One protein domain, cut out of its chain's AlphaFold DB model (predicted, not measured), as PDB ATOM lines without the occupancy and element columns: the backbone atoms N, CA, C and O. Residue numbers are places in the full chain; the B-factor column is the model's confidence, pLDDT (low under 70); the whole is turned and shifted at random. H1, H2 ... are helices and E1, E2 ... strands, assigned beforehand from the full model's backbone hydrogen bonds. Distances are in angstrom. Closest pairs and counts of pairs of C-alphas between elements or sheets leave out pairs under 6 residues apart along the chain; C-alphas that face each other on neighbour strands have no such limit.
ATOM      1  N   VAL A  16      -7.474  29.215 -40.504       92.19
ATOM      2  CA  VAL A  16      -7.736  29.262 -39.063       92.19
ATOM      3  C   VAL A  16      -6.900  30.352 -38.406       92.19
ATOM      4  O   VAL A  16      -5.770  30.619 -38.827       92.19
ATOM      5  N   HIS A  17      -7.447  30.979 -37.367       94.69
ATOM      6  CA  HIS A  17      -6.751  31.997 -36.589       94.69
ATOM      7  C   HIS A  17      -6.636  31.547 -35.136       94.69
ATOM      8  O   HIS A  17      -7.615  31.121 -34.527       94.69
ATOM      9  N   PHE A  18      -5.438  31.677 -34.582       95.50
ATOM     10  CA  PHE A  18      -5.140  31.387 -33.191       95.50
ATOM     11  C   PHE A  18      -4.709  32.667 -32.493       95.50
ATOM     12  O   PHE A  18      -3.730  33.298 -32.899       95.50
ATOM     13  N   VAL A  19      -5.409  33.024 -31.424       97.12
ATOM     14  CA  VAL A  19      -5.071  34.163 -30.571       97.12
ATOM     15  C   VAL A  19      -4.356  33.626 -29.339       97.12
ATOM     16  O   VAL A  19      -4.938  32.886 -28.548       97.12
ATOM     17  N   LEU A  20      -3.073  33.952 -29.182       97.56
ATOM     18  CA  LEU A  20      -2.359  33.697 -27.935       97.56
ATOM     19  C   LEU A  20      -2.836  34.710 -26.903       97.56
ATOM     20  O   LEU A  20      -2.637  35.907 -27.104       97.56
ATOM     21  N   CYS A  21      -3.398  34.235 -25.801       97.00
ATOM     22  CA  CYS A  21      -3.829  35.082 -24.697       97.00
ATOM     23  C   CYS A  21      -3.052  34.762 -23.422       97.00
ATOM     24  O   CYS A  21      -2.671  33.608 -23.192       97.00
ATOM     25  N   ASP A  22      -2.868  35.776 -22.581       96.00
ATOM     26  CA  ASP A  22      -2.407  35.621 -21.203       96.00
ATOM     27  C   ASP A  22      -3.603  35.540 -20.246       96.00
ATOM     28  O   ASP A  22      -4.349  36.499 -20.082       96.00
ATOM     29  N   TYR A  23      -3.788  34.397 -19.589       92.69
ATOM     30  CA  TYR A  23      -4.846  34.192 -18.596       92.69
ATOM     31  C   TYR A  23      -4.316  34.316 -17.155       92.69
ATOM     32  O   TYR A  23      -4.879  33.747 -16.207       92.69
ATOM     33  N   GLY A  24      -3.189  35.012 -16.976       93.31
ATOM     34  CA  GLY A  24      -2.547  35.270 -15.696       93.31
ATOM     35  C   GLY A  24      -2.069  33.984 -15.029       93.31
ATOM     36  O   GLY A  24      -1.240  33.245 -15.557       93.31
ATOM     37  N   TRP A  25      -2.613  33.667 -13.851       95.19
ATOM     38  CA  TRP A  25      -2.214  32.473 -13.091       95.19
ATOM     39  C   TRP A  25      -2.529  31.151 -13.809       95.19
ATOM     40  O   TRP A  25      -1.942  30.122 -13.475       95.19
ATOM     41  N   ARG A  26      -3.445  31.168 -14.788       94.38
ATOM     42  CA  ARG A  26      -3.762  30.007 -15.634       94.38
ATOM     43  C   ARG A  26      -2.755  29.813 -16.774       94.38
ATOM     44  O   ARG A  26      -2.809  28.789 -17.450       94.38
ATOM     45  N   GLY A  27      -1.820  30.748 -16.944       95.12
ATOM     46  CA  GLY A  27      -0.794  30.730 -17.977       95.12
ATOM     47  C   GLY A  27      -1.285  31.259 -19.321       95.12
ATOM     48  O   GLY A  27      -2.355  31.854 -19.428       95.12
ATOM     49  N   MET A  28      -0.480  31.020 -20.354       96.12
ATOM     50  CA  MET A  28      -0.779  31.427 -21.724       96.12
ATOM     51  C   MET A  28      -1.317  30.253 -22.537       96.12
ATOM     52  O   MET A  28      -0.800  29.137 -22.434       96.12
ATOM     53  N   ALA A  29      -2.313  30.510 -23.381       95.69
ATOM     54  CA  ALA A  29      -2.834  29.510 -24.308       95.69
ATOM     55  C   ALA A  29      -3.324  30.149 -25.609       95.69
ATOM     56  O   ALA A  29      -3.747  31.305 -25.628       95.69
ATOM     57  N   TYR A  30      -3.281  29.365 -26.685       94.50
ATOM     58  CA  TYR A  30      -3.928  29.720 -27.941       94.50
ATOM     59  C   TYR A  30      -5.421  29.400 -27.859       94.50
ATOM     60  O   TYR A  30      -5.792  28.262 -27.572       94.50
ATOM     61  N   ALA A  31      -6.255  30.398 -28.129       91.06
ATOM     62  CA  ALA A  31      -7.670  30.227 -28.419       91.06
ATOM     63  C   ALA A  31      -7.863  30.216 -29.938       91.06
ATOM     64  O   ALA A  31      -7.377  31.105 -30.638       91.06
ATOM     65  N   GLU A  32      -8.534  29.188 -30.448       87.75
ATOM     66  CA  GLU A  32      -8.963  29.140 -31.845       87.75
ATOM     67  C   GLU A  32     -10.179  30.053 -32.028       87.75
ATOM     68  O   GLU A  32     -11.121  29.998 -31.237       87.75
ATOM     69  N   ALA A  33     -10.146  30.893 -33.062       83.75
ATOM     70  CA  ALA A  33     -11.311  31.650 -33.503       83.75
ATOM     71  C   ALA A  33     -12.142  30.825 -34.491       83.75
ATOM     72  O   ALA A  33     -11.593  29.992 -35.212       83.75
ATOM     73  N   ASP A  34     -13.448  31.100 -34.553       80.62
ATOM     74  CA  ASP A  34     -14.384  30.419 -35.455       80.62
ATOM     75  C   ASP A  34     -13.839  30.382 -36.903       80.62
ATOM     76  O   ASP A  34     -13.688  31.440 -37.536       80.62
ATOM     77  N   PRO A  35     -13.519  29.185 -37.436       71.94
ATOM     78  CA  PRO A  35     -12.858  29.047 -38.728       71.94
ATOM     79  C   PRO A  35     -13.745  29.502 -39.896       71.94
ATOM     80  O   PRO A  35     -13.220  29.945 -40.920       71.94
ATOM     81  N   ASP A  36     -15.072  29.506 -39.724       77.75
ATOM     82  CA  ASP A  36     -16.021  29.915 -40.763       77.75
ATOM     83  C   ASP A  36     -16.159  31.442 -40.886       77.75
ATOM     84  O   ASP A  36     -16.691  31.945 -41.880       77.75
ATOM     85  N   GLN A  37     -15.673  32.205 -39.902       79.38
ATOM     86  CA  GLN A  37     -15.844  33.662 -39.869       79.38
ATOM     87  C   GLN A  37     -14.565  34.454 -40.160       79.38
ATOM     88  O   GLN A  37     -14.609  35.666 -40.408       79.38
ATOM     89  N   GLY A  38     -13.428  33.757 -40.208       86.56
ATOM     90  CA  GLY A  38     -12.153  34.294 -40.659       86.56
ATOM     91  C   GLY A  38     -11.673  35.494 -39.840       86.56
ATOM     92  O   GLY A  38     -11.953  35.643 -38.653       86.56
ATOM     93  N   GLU A  39     -10.918  36.383 -40.485       90.88
ATOM     94  CA  GLU A  39     -10.219  37.453 -39.767       90.88
ATOM     95  C   GLU A  39     -11.153  38.486 -39.108       90.88
ATOM     96  O   GLU A  39     -10.832  39.023 -38.052       90.88
ATOM     97  N   GLN A  40     -12.308  38.792 -39.710       91.88
ATOM     98  CA  GLN A  40     -13.217  39.800 -39.145       91.88
ATOM     99  C   GLN A  40     -13.791  39.358 -37.792       91.88
ATOM    100  O   GLN A  40     -13.971  40.206 -36.919       91.88
ATOM    101  N   ALA A  41     -14.036  38.060 -37.596       91.44
ATOM    102  CA  ALA A  41     -14.465  37.548 -36.298       91.44
ATOM    103  C   ALA A  41     -13.377  37.697 -35.237       91.44
ATOM    104  O   ALA A  41     -13.685  38.098 -34.123       91.44
ATOM    105  N   VAL A  42     -12.109  37.476 -35.591       95.50
ATOM    106  CA  VAL A  42     -10.980  37.692 -34.672       95.50
ATOM    107  C   VAL A  42     -10.908  39.153 -34.232       95.50
ATOM    108  O   VAL A  42     -10.748  39.431 -33.047       95.50
ATOM    109  N   VAL A  43     -11.061  40.094 -35.171       96.31
ATOM    110  CA  VAL A  43     -11.087  41.529 -34.852       96.31
ATOM    111  C   VAL A  43     -12.238  41.846 -33.901       96.31
ATOM    112  O   VAL A  43     -12.017  42.538 -32.914       96.31
ATOM    113  N   HIS A  44     -13.438  41.324 -34.165       95.19
ATOM    114  CA  HIS A  44     -14.593  41.547 -33.299       95.19
ATOM    115  C   HIS A  44     -14.395  40.948 -31.900       95.19
ATOM    116  O   HIS A  44     -14.604  41.654 -30.921       95.19
ATOM    117  N   ALA A  45     -13.931  39.700 -31.812       95.00
ATOM    118  CA  ALA A  45     -13.689  38.994 -30.556       95.00
ATOM    119  C   ALA A  45     -12.613  39.683 -29.701       95.00
ATOM    120  O   ALA A  45     -12.759  39.804 -28.484       95.00
ATOM    121  N   ILE A  46     -11.540  40.180 -30.327       96.75
ATOM    122  CA  ILE A  46     -10.537  40.986 -29.621       96.75
ATOM    123  C   ILE A  46     -11.152  42.318 -29.185       96.75
ATOM    124  O   ILE A  46     -11.063  42.644 -28.007       96.75
ATOM    125  N   ALA A  47     -11.814  43.051 -30.087       97.44
ATOM    126  CA  ALA A  47     -12.428  44.346 -29.782       97.44
ATOM    127  C   ALA A  47     -13.419  44.269 -28.608       97.44
ATOM    128  O   ALA A  47     -13.389  45.127 -27.730       97.44
ATOM    129  N   SER A  48     -14.247  43.221 -28.556       96.19
ATOM    130  CA  SER A  48     -15.237  43.006 -27.496       96.19
ATOM    131  C   SER A  48     -14.663  42.405 -26.208       96.19
ATOM    132  O   SER A  48     -15.408  42.228 -25.246       96.19
ATOM    133  N   GLY A  49     -13.373  42.049 -26.180       94.94
ATOM    134  CA  GLY A  49     -12.722  41.436 -25.021       94.94
ATOM    135  C   GLY A  49     -13.056  39.956 -24.799       94.94
ATOM    136  O   GLY A  49     -12.810  39.438 -23.713       94.94
ATOM    137  N   GLU A  50     -13.584  39.247 -25.804       93.81
ATOM    138  CA  GLU A  50     -13.735  37.780 -25.746       93.81
ATOM    139  C   GLU A  50     -12.367  37.091 -25.584       93.81
ATOM    140  O   GLU A  50     -12.236  36.039 -24.956       93.81
ATOM    141  N   HIS A  51     -11.321  37.752 -26.078       90.12
ATOM    142  CA  HIS A  51      -9.935  37.466 -25.751       90.12
ATOM    143  C   HIS A  51      -9.428  38.500 -24.735       90.12
ATOM    144  O   HIS A  51      -9.074  39.610 -25.112       90.12
ATOM    145  N   GLU A  52      -9.411  38.125 -23.450       79.69
ATOM    146  CA  GLU A  52      -9.216  39.039 -22.305       79.69
ATOM    147  C   GLU A  52      -7.875  39.805 -22.352       79.69
ATOM    148  O   GLU A  52      -7.852  41.018 -22.163       79.69
ATOM    149  N   CYS A  53      -6.773  39.122 -22.692       94.88
ATOM    150  CA  CYS A  53      -5.435  39.715 -22.839       94.88
ATOM    151  C   CYS A  53      -4.717  39.133 -24.070       94.88
ATOM    152  O   CYS A  53      -3.869  38.241 -23.927       94.88
ATOM    153  N   PRO A  54      -5.049  39.585 -25.291       97.19
ATOM    154  CA  PRO A  54      -4.442  39.062 -26.500       97.19
ATOM    155  C   PRO A  54      -2.989  39.538 -26.619       97.19
ATOM    156  O   PRO A  54      -2.660  40.705 -26.400       97.19
ATOM    157  N   LEU A  55      -2.101  38.616 -26.990       97.31
ATOM    158  CA  LEU A  55      -0.666  38.852 -27.152       97.31
ATOM    159  C   LEU A  55      -0.242  38.795 -28.617       97.31
ATOM    160  O   LEU A  55       0.435  39.707 -29.083       97.31
ATOM    161  N   HIS A  56      -0.644  37.746 -29.336       96.94
ATOM    162  CA  HIS A  56      -0.307  37.521 -30.743       96.94
ATOM    163  C   HIS A  56      -1.460  36.838 -31.472       96.94
ATOM    164  O   HIS A  56      -2.188  36.048 -30.872       96.94
ATOM    165  N   VAL A  57      -1.582  37.090 -32.774       97.62
ATOM    166  CA  VAL A  57      -2.505  36.371 -33.654       97.62
ATOM    167  C   VAL A  57      -1.720  35.679 -34.753       97.62
ATOM    168  O   VAL A  57      -0.989  36.313 -35.512       97.62
ATOM    169  N   ILE A  58      -1.904  34.370 -34.857       97.25
ATOM    170  CA  ILE A  58      -1.322  33.541 -35.905       97.25
ATOM    171  C   ILE A  58      -2.444  33.074 -36.823       97.25
ATOM    172  O   ILE A  58      -3.434  32.521 -36.357       97.25
ATOM    173  N   ALA A  59      -2.271  33.249 -38.128       95.75
ATOM    174  CA  ALA A  59      -3.128  32.641 -39.134       95.75
ATOM    175  C   ALA A  59      -2.402  31.444 -39.755       95.75
ATOM    176  O   ALA A  59      -1.234  31.566 -40.129       95.75
ATOM    177  N   CYS A  60      -3.080  30.311 -39.907       93.69
ATOM    178  CA  CYS A  60      -2.558  29.176 -40.660       93.69
ATOM    179  C   CYS A  60      -3.575  28.718 -41.712       93.69
ATOM    180  O   CYS A  60      -4.775  28.696 -41.455       93.69
ATOM    181  N   ASN A  61      -3.098  28.295 -42.880       92.31
ATOM    182  CA  ASN A  61      -3.893  27.568 -43.864       92.31
ATOM    183  C   ASN A  61      -3.159  26.267 -44.207       92.31
ATOM    184  O   ASN A  61      -2.047  26.290 -44.742       92.31
ATOM    185  N   ALA A  62      -3.766  25.134 -43.854       90.94
ATOM    186  CA  ALA A  62      -3.141  23.826 -44.004       90.94
ATOM    187  C   ALA A  62      -3.116  23.364 -45.467       90.94
ATOM    188  O   ALA A  62      -2.108  22.811 -45.906       90.94
ATOM    189  N   ALA A  63      -4.183  23.620 -46.229       90.69
ATOM    190  CA  ALA A  63      -4.248  23.291 -47.651       90.69
ATOM    191  C   ALA A  63      -3.217  24.067 -48.482       90.69
ATOM    192  O   ALA A  63      -2.634  23.517 -49.417       90.69
ATOM    193  N   GLU A  64      -2.956  25.324 -48.123       92.00
ATOM    194  CA  GLU A  64      -1.967  26.177 -48.789       92.00
ATOM    195  C   GLU A  64      -0.558  26.076 -48.175       92.00
ATOM    196  O   GLU A  64       0.397  26.636 -48.714       92.00
ATOM    197  N   GLY A  65      -0.404  25.353 -47.061       94.75
ATOM    198  CA  GLY A  65       0.891  25.036 -46.461       94.75
ATOM    199  C   GLY A  65       1.606  26.219 -45.805       94.75
ATOM    200  O   GLY A  65       2.838  26.247 -45.785       94.75
ATOM    201  N   TRP A  66       0.874  27.201 -45.269       95.50
ATOM    202  CA  TRP A  66       1.480  28.354 -44.600       95.50
ATOM    203  C   TRP A  66       0.929  28.597 -43.200       95.50
ATOM    204  O   TRP A  66      -0.215  28.286 -42.879       95.50
ATOM    205  N   CYS A  67       1.769  29.214 -42.370       96.12
ATOM    206  CA  CYS A  67       1.364  29.805 -41.108       96.12
ATOM    207  C   CYS A  67       2.160  31.097 -40.856       96.12
ATOM    208  O   CYS A  67       3.358  31.145 -41.151       96.12
ATOM    209  N   ARG A  68       1.493  32.174 -40.423       97.31
ATOM    210  CA  ARG A  68       2.048  33.536 -40.355       97.31
ATOM    211  C   ARG A  68       1.525  34.296 -39.142       97.31
ATOM    212  O   ARG A  68       0.346  34.198 -38.815       97.31
ATOM    213  N   ASP A  69       2.393  35.098 -38.536       97.31
ATOM    214  CA  ASP A  69       1.977  36.133 -37.589       97.31
ATOM    215  C   ASP A  69       1.220  37.233 -38.352       97.31
ATOM    216  O   ASP A  69       1.722  37.771 -39.343       97.31
ATOM    217  N   VAL A  70      -0.006  37.522 -37.919       97.31
ATOM    218  CA  VAL A  70      -0.889  38.547 -38.493       97.31
ATOM    219  C   VAL A  70      -1.231  39.643 -37.480       97.31
ATOM    220  O   VAL A  70      -2.118  40.455 -37.737       97.31
ATOM    221  N   SER A  71      -0.522  39.704 -36.349       97.56
ATOM    222  CA  SER A  71      -0.826  40.616 -35.237       97.56
ATOM    223  C   SER A  71      -0.874  42.083 -35.666       97.56
ATOM    224  O   SER A  71      -1.816  42.793 -35.326       97.56
ATOM    225  N   GLU A  72       0.081  42.521 -36.491       97.06
ATOM    226  CA  GLU A  72       0.119  43.884 -37.038       97.06
ATOM    227  C   GLU A  72      -1.116  44.191 -37.900       97.06
ATOM    228  O   GLU A  72      -1.734  45.246 -37.760       97.06
ATOM    229  N   ARG A  73      -1.536  43.247 -38.750       96.62
ATOM    230  CA  ARG A  73      -2.725  43.413 -39.600       96.62
ATOM    231  C   ARG A  73      -3.999  43.515 -38.761       96.62
ATOM    232  O   ARG A  73      -4.851  44.349 -39.052       96.62
ATOM    233  N   ILE A  74      -4.123  42.704 -37.710       97.25
ATOM    234  CA  ILE A  74      -5.245  42.781 -36.765       97.25
ATOM    235  C   ILE A  74      -5.243  44.124 -36.029       97.25
ATOM    236  O   ILE A  74      -6.279  44.780 -35.962       97.25
ATOM    237  N   ALA A  75      -4.086  44.574 -35.538       97.44
ATOM    238  CA  ALA A  75      -3.953  45.857 -34.853       97.44
ATOM    239  C   ALA A  75      -4.339  47.043 -35.747       97.44
ATOM    240  O   ALA A  75      -5.065  47.930 -35.304       97.44
ATOM    241  N   GLN A  76      -3.951  47.026 -37.025       96.62
ATOM    242  CA  GLN A  76      -4.378  48.032 -38.005       96.62
ATOM    243  C   GLN A  76      -5.903  48.072 -38.182       96.62
ATOM    244  O   GLN A  76      -6.470  49.145 -38.376       96.62
ATOM    245  N   ARG A  77      -6.583  46.921 -38.108       97.00
ATOM    246  CA  ARG A  77      -8.051  46.858 -38.190       97.00
ATOM    247  C   ARG A  77      -8.723  47.353 -36.914       97.00
ATOM    248  O   ARG A  77      -9.730  48.046 -37.012       97.00
ATOM    249  N   LEU A  78      -8.162  47.039 -35.745       97.00
ATOM    250  CA  LEU A  78      -8.633  47.570 -34.460       97.00
ATOM    251  C   LEU A  78      -8.494  49.096 -34.399       97.00
ATOM    252  O   LEU A  78      -9.398  49.759 -33.912       97.00
ATOM    253  N   ALA A  79      -7.436  49.663 -34.984       96.00
ATOM    254  CA  ALA A  79      -7.223  51.112 -35.047       96.00
ATOM    255  C   ALA A  79      -8.276  51.884 -35.867       96.00
ATOM    256  O   ALA A  79      -8.304  53.112 -35.823       96.00
ATOM    257  N   ALA A  80      -9.129  51.188 -36.626       95.88
ATOM    258  CA  ALA A  80     -10.263  51.785 -37.330       95.88
ATOM    259  C   ALA A  80     -11.560  51.805 -36.494       95.88
ATOM    260  O   ALA A  80     -12.566  52.340 -36.963       95.88
ATOM    261  N   ILE A  81     -11.555  51.201 -35.302       96.19
ATOM    262  CA  ILE A  81     -12.667  51.196 -34.343       96.19
ATOM    263  C   ILE A  81     -12.474  52.373 -33.380       96.19
ATOM    264  O   ILE A  81     -11.339  52.752 -33.085       96.19
ATOM    265  N   ASP A  82     -13.572  52.971 -32.914       96.12
ATOM    266  CA  ASP A  82     -13.505  54.013 -31.889       96.12
ATOM    267  C   ASP A  82     -12.832  53.446 -30.621       96.12
ATOM    268  O   ASP A  82     -13.244  52.384 -30.151       96.12
ATOM    269  N   PRO A  83     -11.788  54.094 -30.067       93.75
ATOM    270  CA  PRO A  83     -11.139  53.632 -28.844       93.75
ATOM    271  C   PRO A  83     -12.094  53.419 -27.665       93.75
ATOM    272  O   PRO A  83     -11.827  52.541 -26.849       93.75
ATOM    273  N   ASP A  84     -13.195  54.172 -27.589       95.88
ATOM    274  CA  ASP A  84     -14.200  54.020 -26.529       95.88
ATOM    275  C   ASP A  84     -15.041  52.732 -26.685       95.88
ATOM    276  O   ASP A  84     -15.661  52.277 -25.722       95.88
ATOM    277  N   ASP A  85     -15.034  52.114 -27.872       96.94
ATOM    278  CA  ASP A  85     -15.706  50.842 -28.176       96.94
ATOM    279  C   ASP A  85     -14.772  49.618 -28.037       96.94
ATOM    280  O   ASP A  85     -15.185  48.483 -28.298       96.94
ATOM    281  N   LEU A  86     -13.508  49.820 -27.648       97.19
ATOM    282  CA  LEU A  86     -12.517  48.756 -27.489       97.19
ATOM    283  C   LEU A  86     -12.363  48.337 -26.024       97.19
ATOM    284  O   LEU A  86     -12.198  49.166 -25.132       97.19
ATOM    285  N   ALA A  87     -12.325  47.028 -25.779       97.50
ATOM    286  CA  ALA A  87     -11.888  46.494 -24.492       97.50
ATOM    287  C   ALA A  87     -10.417  46.858 -24.207       97.50
ATOM    288  O   ALA A  87      -9.602  46.961 -25.128       97.50
ATOM    289  N   ASP A  88     -10.041  46.961 -22.928       96.44
ATOM    290  CA  ASP A  88      -8.678  47.335 -22.510       96.44
ATOM    291  C   ASP A  88      -7.600  46.442 -23.152       96.44
ATOM    292  O   ASP A  88      -6.624  46.936 -23.720       96.44
ATOM    293  N   GLY A  89      -7.814  45.121 -23.167       96.44
ATOM    294  CA  GLY A  89      -6.900  44.174 -23.814       96.44
ATOM    295  C   GLY A  89      -6.760  44.395 -25.327       96.44
ATOM    296  O   GLY A  89      -5.684  44.180 -25.890       96.44
ATOM    297  N   ALA A  90      -7.812  44.881 -25.993       97.25
ATOM    298  CA  ALA A  90      -7.777  45.232 -27.410       97.25
ATOM    299  C   ALA A  90      -6.948  46.497 -27.656       97.25
ATOM    300  O   ALA A  90      -6.145  46.527 -28.593       97.25
ATOM    301  N   LEU A  91      -7.100  47.515 -26.801       96.62
ATOM    302  CA  LEU A  91      -6.303  48.744 -26.851       96.62
ATOM    303  C   LEU A  91      -4.817  48.447 -26.640       96.62
ATOM    304  O   LEU A  91      -3.981  48.908 -27.418       96.62
ATOM    305  N   GLU A  92      -4.480  47.632 -25.640       96.75
ATOM    306  CA  GLU A  92      -3.097  47.228 -25.380       96.75
ATOM    307  C   GLU A  92      -2.496  46.435 -26.546       96.75
ATOM    308  O   GLU A  92      -1.357  46.679 -26.950       96.75
ATOM    309  N   PHE A  93      -3.255  45.489 -27.108       97.25
ATOM    310  CA  PHE A  93      -2.828  44.726 -28.278       97.25
ATOM    311  C   PHE A  93      -2.600  45.634 -29.491       97.25
ATOM    312  O   PHE A  93      -1.567  45.528 -30.157       97.25
ATOM    313  N   MET A  94      -3.533  46.551 -29.754       96.62
ATOM    314  CA  MET A  94      -3.437  47.525 -30.836       96.62
ATOM    315  C   MET A  94      -2.197  48.409 -30.677       96.62
ATOM    316  O   MET A  94      -1.454  48.584 -31.638       96.62
ATOM    317  N   GLN A  95      -1.939  48.936 -29.480       94.94
ATOM    318  CA  GLN A  95      -0.765  49.770 -29.209       94.94
ATOM    319  C   GLN A  95       0.536  48.986 -29.410       94.94
ATOM    320  O   GLN A  95       1.435  49.452 -30.106       94.94
ATOM    321  N   ARG A  96       0.611  47.760 -28.879       95.44
ATOM    322  CA  ARG A  96       1.795  46.891 -28.975       95.44
ATOM    323  C   ARG A  96       2.198  46.571 -30.414       95.44
ATOM    324  O   ARG A  96       3.387  46.462 -30.702       95.44
ATOM    325  N   HIS A  97       1.221  46.396 -31.303       95.62
ATOM    326  CA  HIS A  97       1.445  45.958 -32.687       95.62
ATOM    327  C   HIS A  97       1.245  47.065 -33.731       95.62
ATOM    328  O   HIS A  97       1.549  46.857 -34.903       95.62
ATOM    329  N   GLY A  98       0.767  48.245 -33.326       84.69
ATOM    330  CA  GLY A  98       0.537  49.399 -34.201       84.69
ATOM    331  C   GLY A  98       1.787  50.239 -34.495       84.69
ATOM    332  O   GLY A  98       1.803  51.008 -35.456       84.69
ATOM    333  N   GLU A  99       2.868  50.086 -33.723       65.25
ATOM    334  CA  GLU A  99       4.046  50.974 -33.785       65.25
ATOM    335  C   GLU A  99       5.064  50.669 -34.901       65.25
ATOM    336  O   GLU A  99       6.199  51.144 -34.862       65.25
TER     337      GLU A  99
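Overview. This is residues 16 to 99 of the 107 residues of an uncharacterized protein of Proteobacteria bacterium (UniProt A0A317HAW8). A twisted sheet of four strands, E2 E1 E3 E4, makes a wall with helices over one face: H1 lies along the strands and H2 stands up from E3. H3 packs on H2 and only grazes the sheet. The 84 printed residues include three named helices and four named strands, in the order E1 E2 H1 E3 E4 H2 H3; the sheet is antiparallel and the class mixed. The whole is compact, with a radius of gyration of the C-alphas of 12.2 A and spans of 38 by 32 by 24 A.

Arrangement. Begin at E1, residues 16 to 22, and its antiparallel neighbour E3, residues 54 to 61, where N 18 and O 58 are within hydrogen-bond range at 2.8 A. E1 forms a hairpin with edge strand E2, residues 28 to 32, with N 31 and O 19 at 2.8 A; E3 forms one with edge strand E4, residues 66 to 69, with N 68 and O 59 at 2.8 A. E2, H1, residues 38 to 47, and E3 make a split strand-helix-strand unit, two strands running the same way with E1 between them, and a right-handed crossover. H1 is over E1 and E3 at a height over the sheet of 9.3 A. H2, residues 71 to 78, is on the same face, giving two layers, helices on one face of a sheet. H1 and H2 touch, closest at C-alphas 43 and 74, 6.3 A. H3, residues 88 to 98, touches H2 at a steep tilt of 59 degrees, closest at C-alphas 75 and 94, 4.4 A. Each O i to N i+4 pair is within hydrogen-bond range in H2 and H3, and 5 of 6 in H1.

Along the chain. Find C-alpha 16 at (-7.736, 29.262, -39.063); from there E1 runs 19.7 A. E3 spans 20.8 A, H1 14.8 A, and H3 15.0 A, ending at C-alpha 98, (0.537, 49.399, -34.201).

Size, cuts and confidence. The C-alphas farthest apart, Ala 63 and Asp 84, are 38.6 A apart. The printed part has no cut and no long link; residue 99 alone has pLDDT under 70.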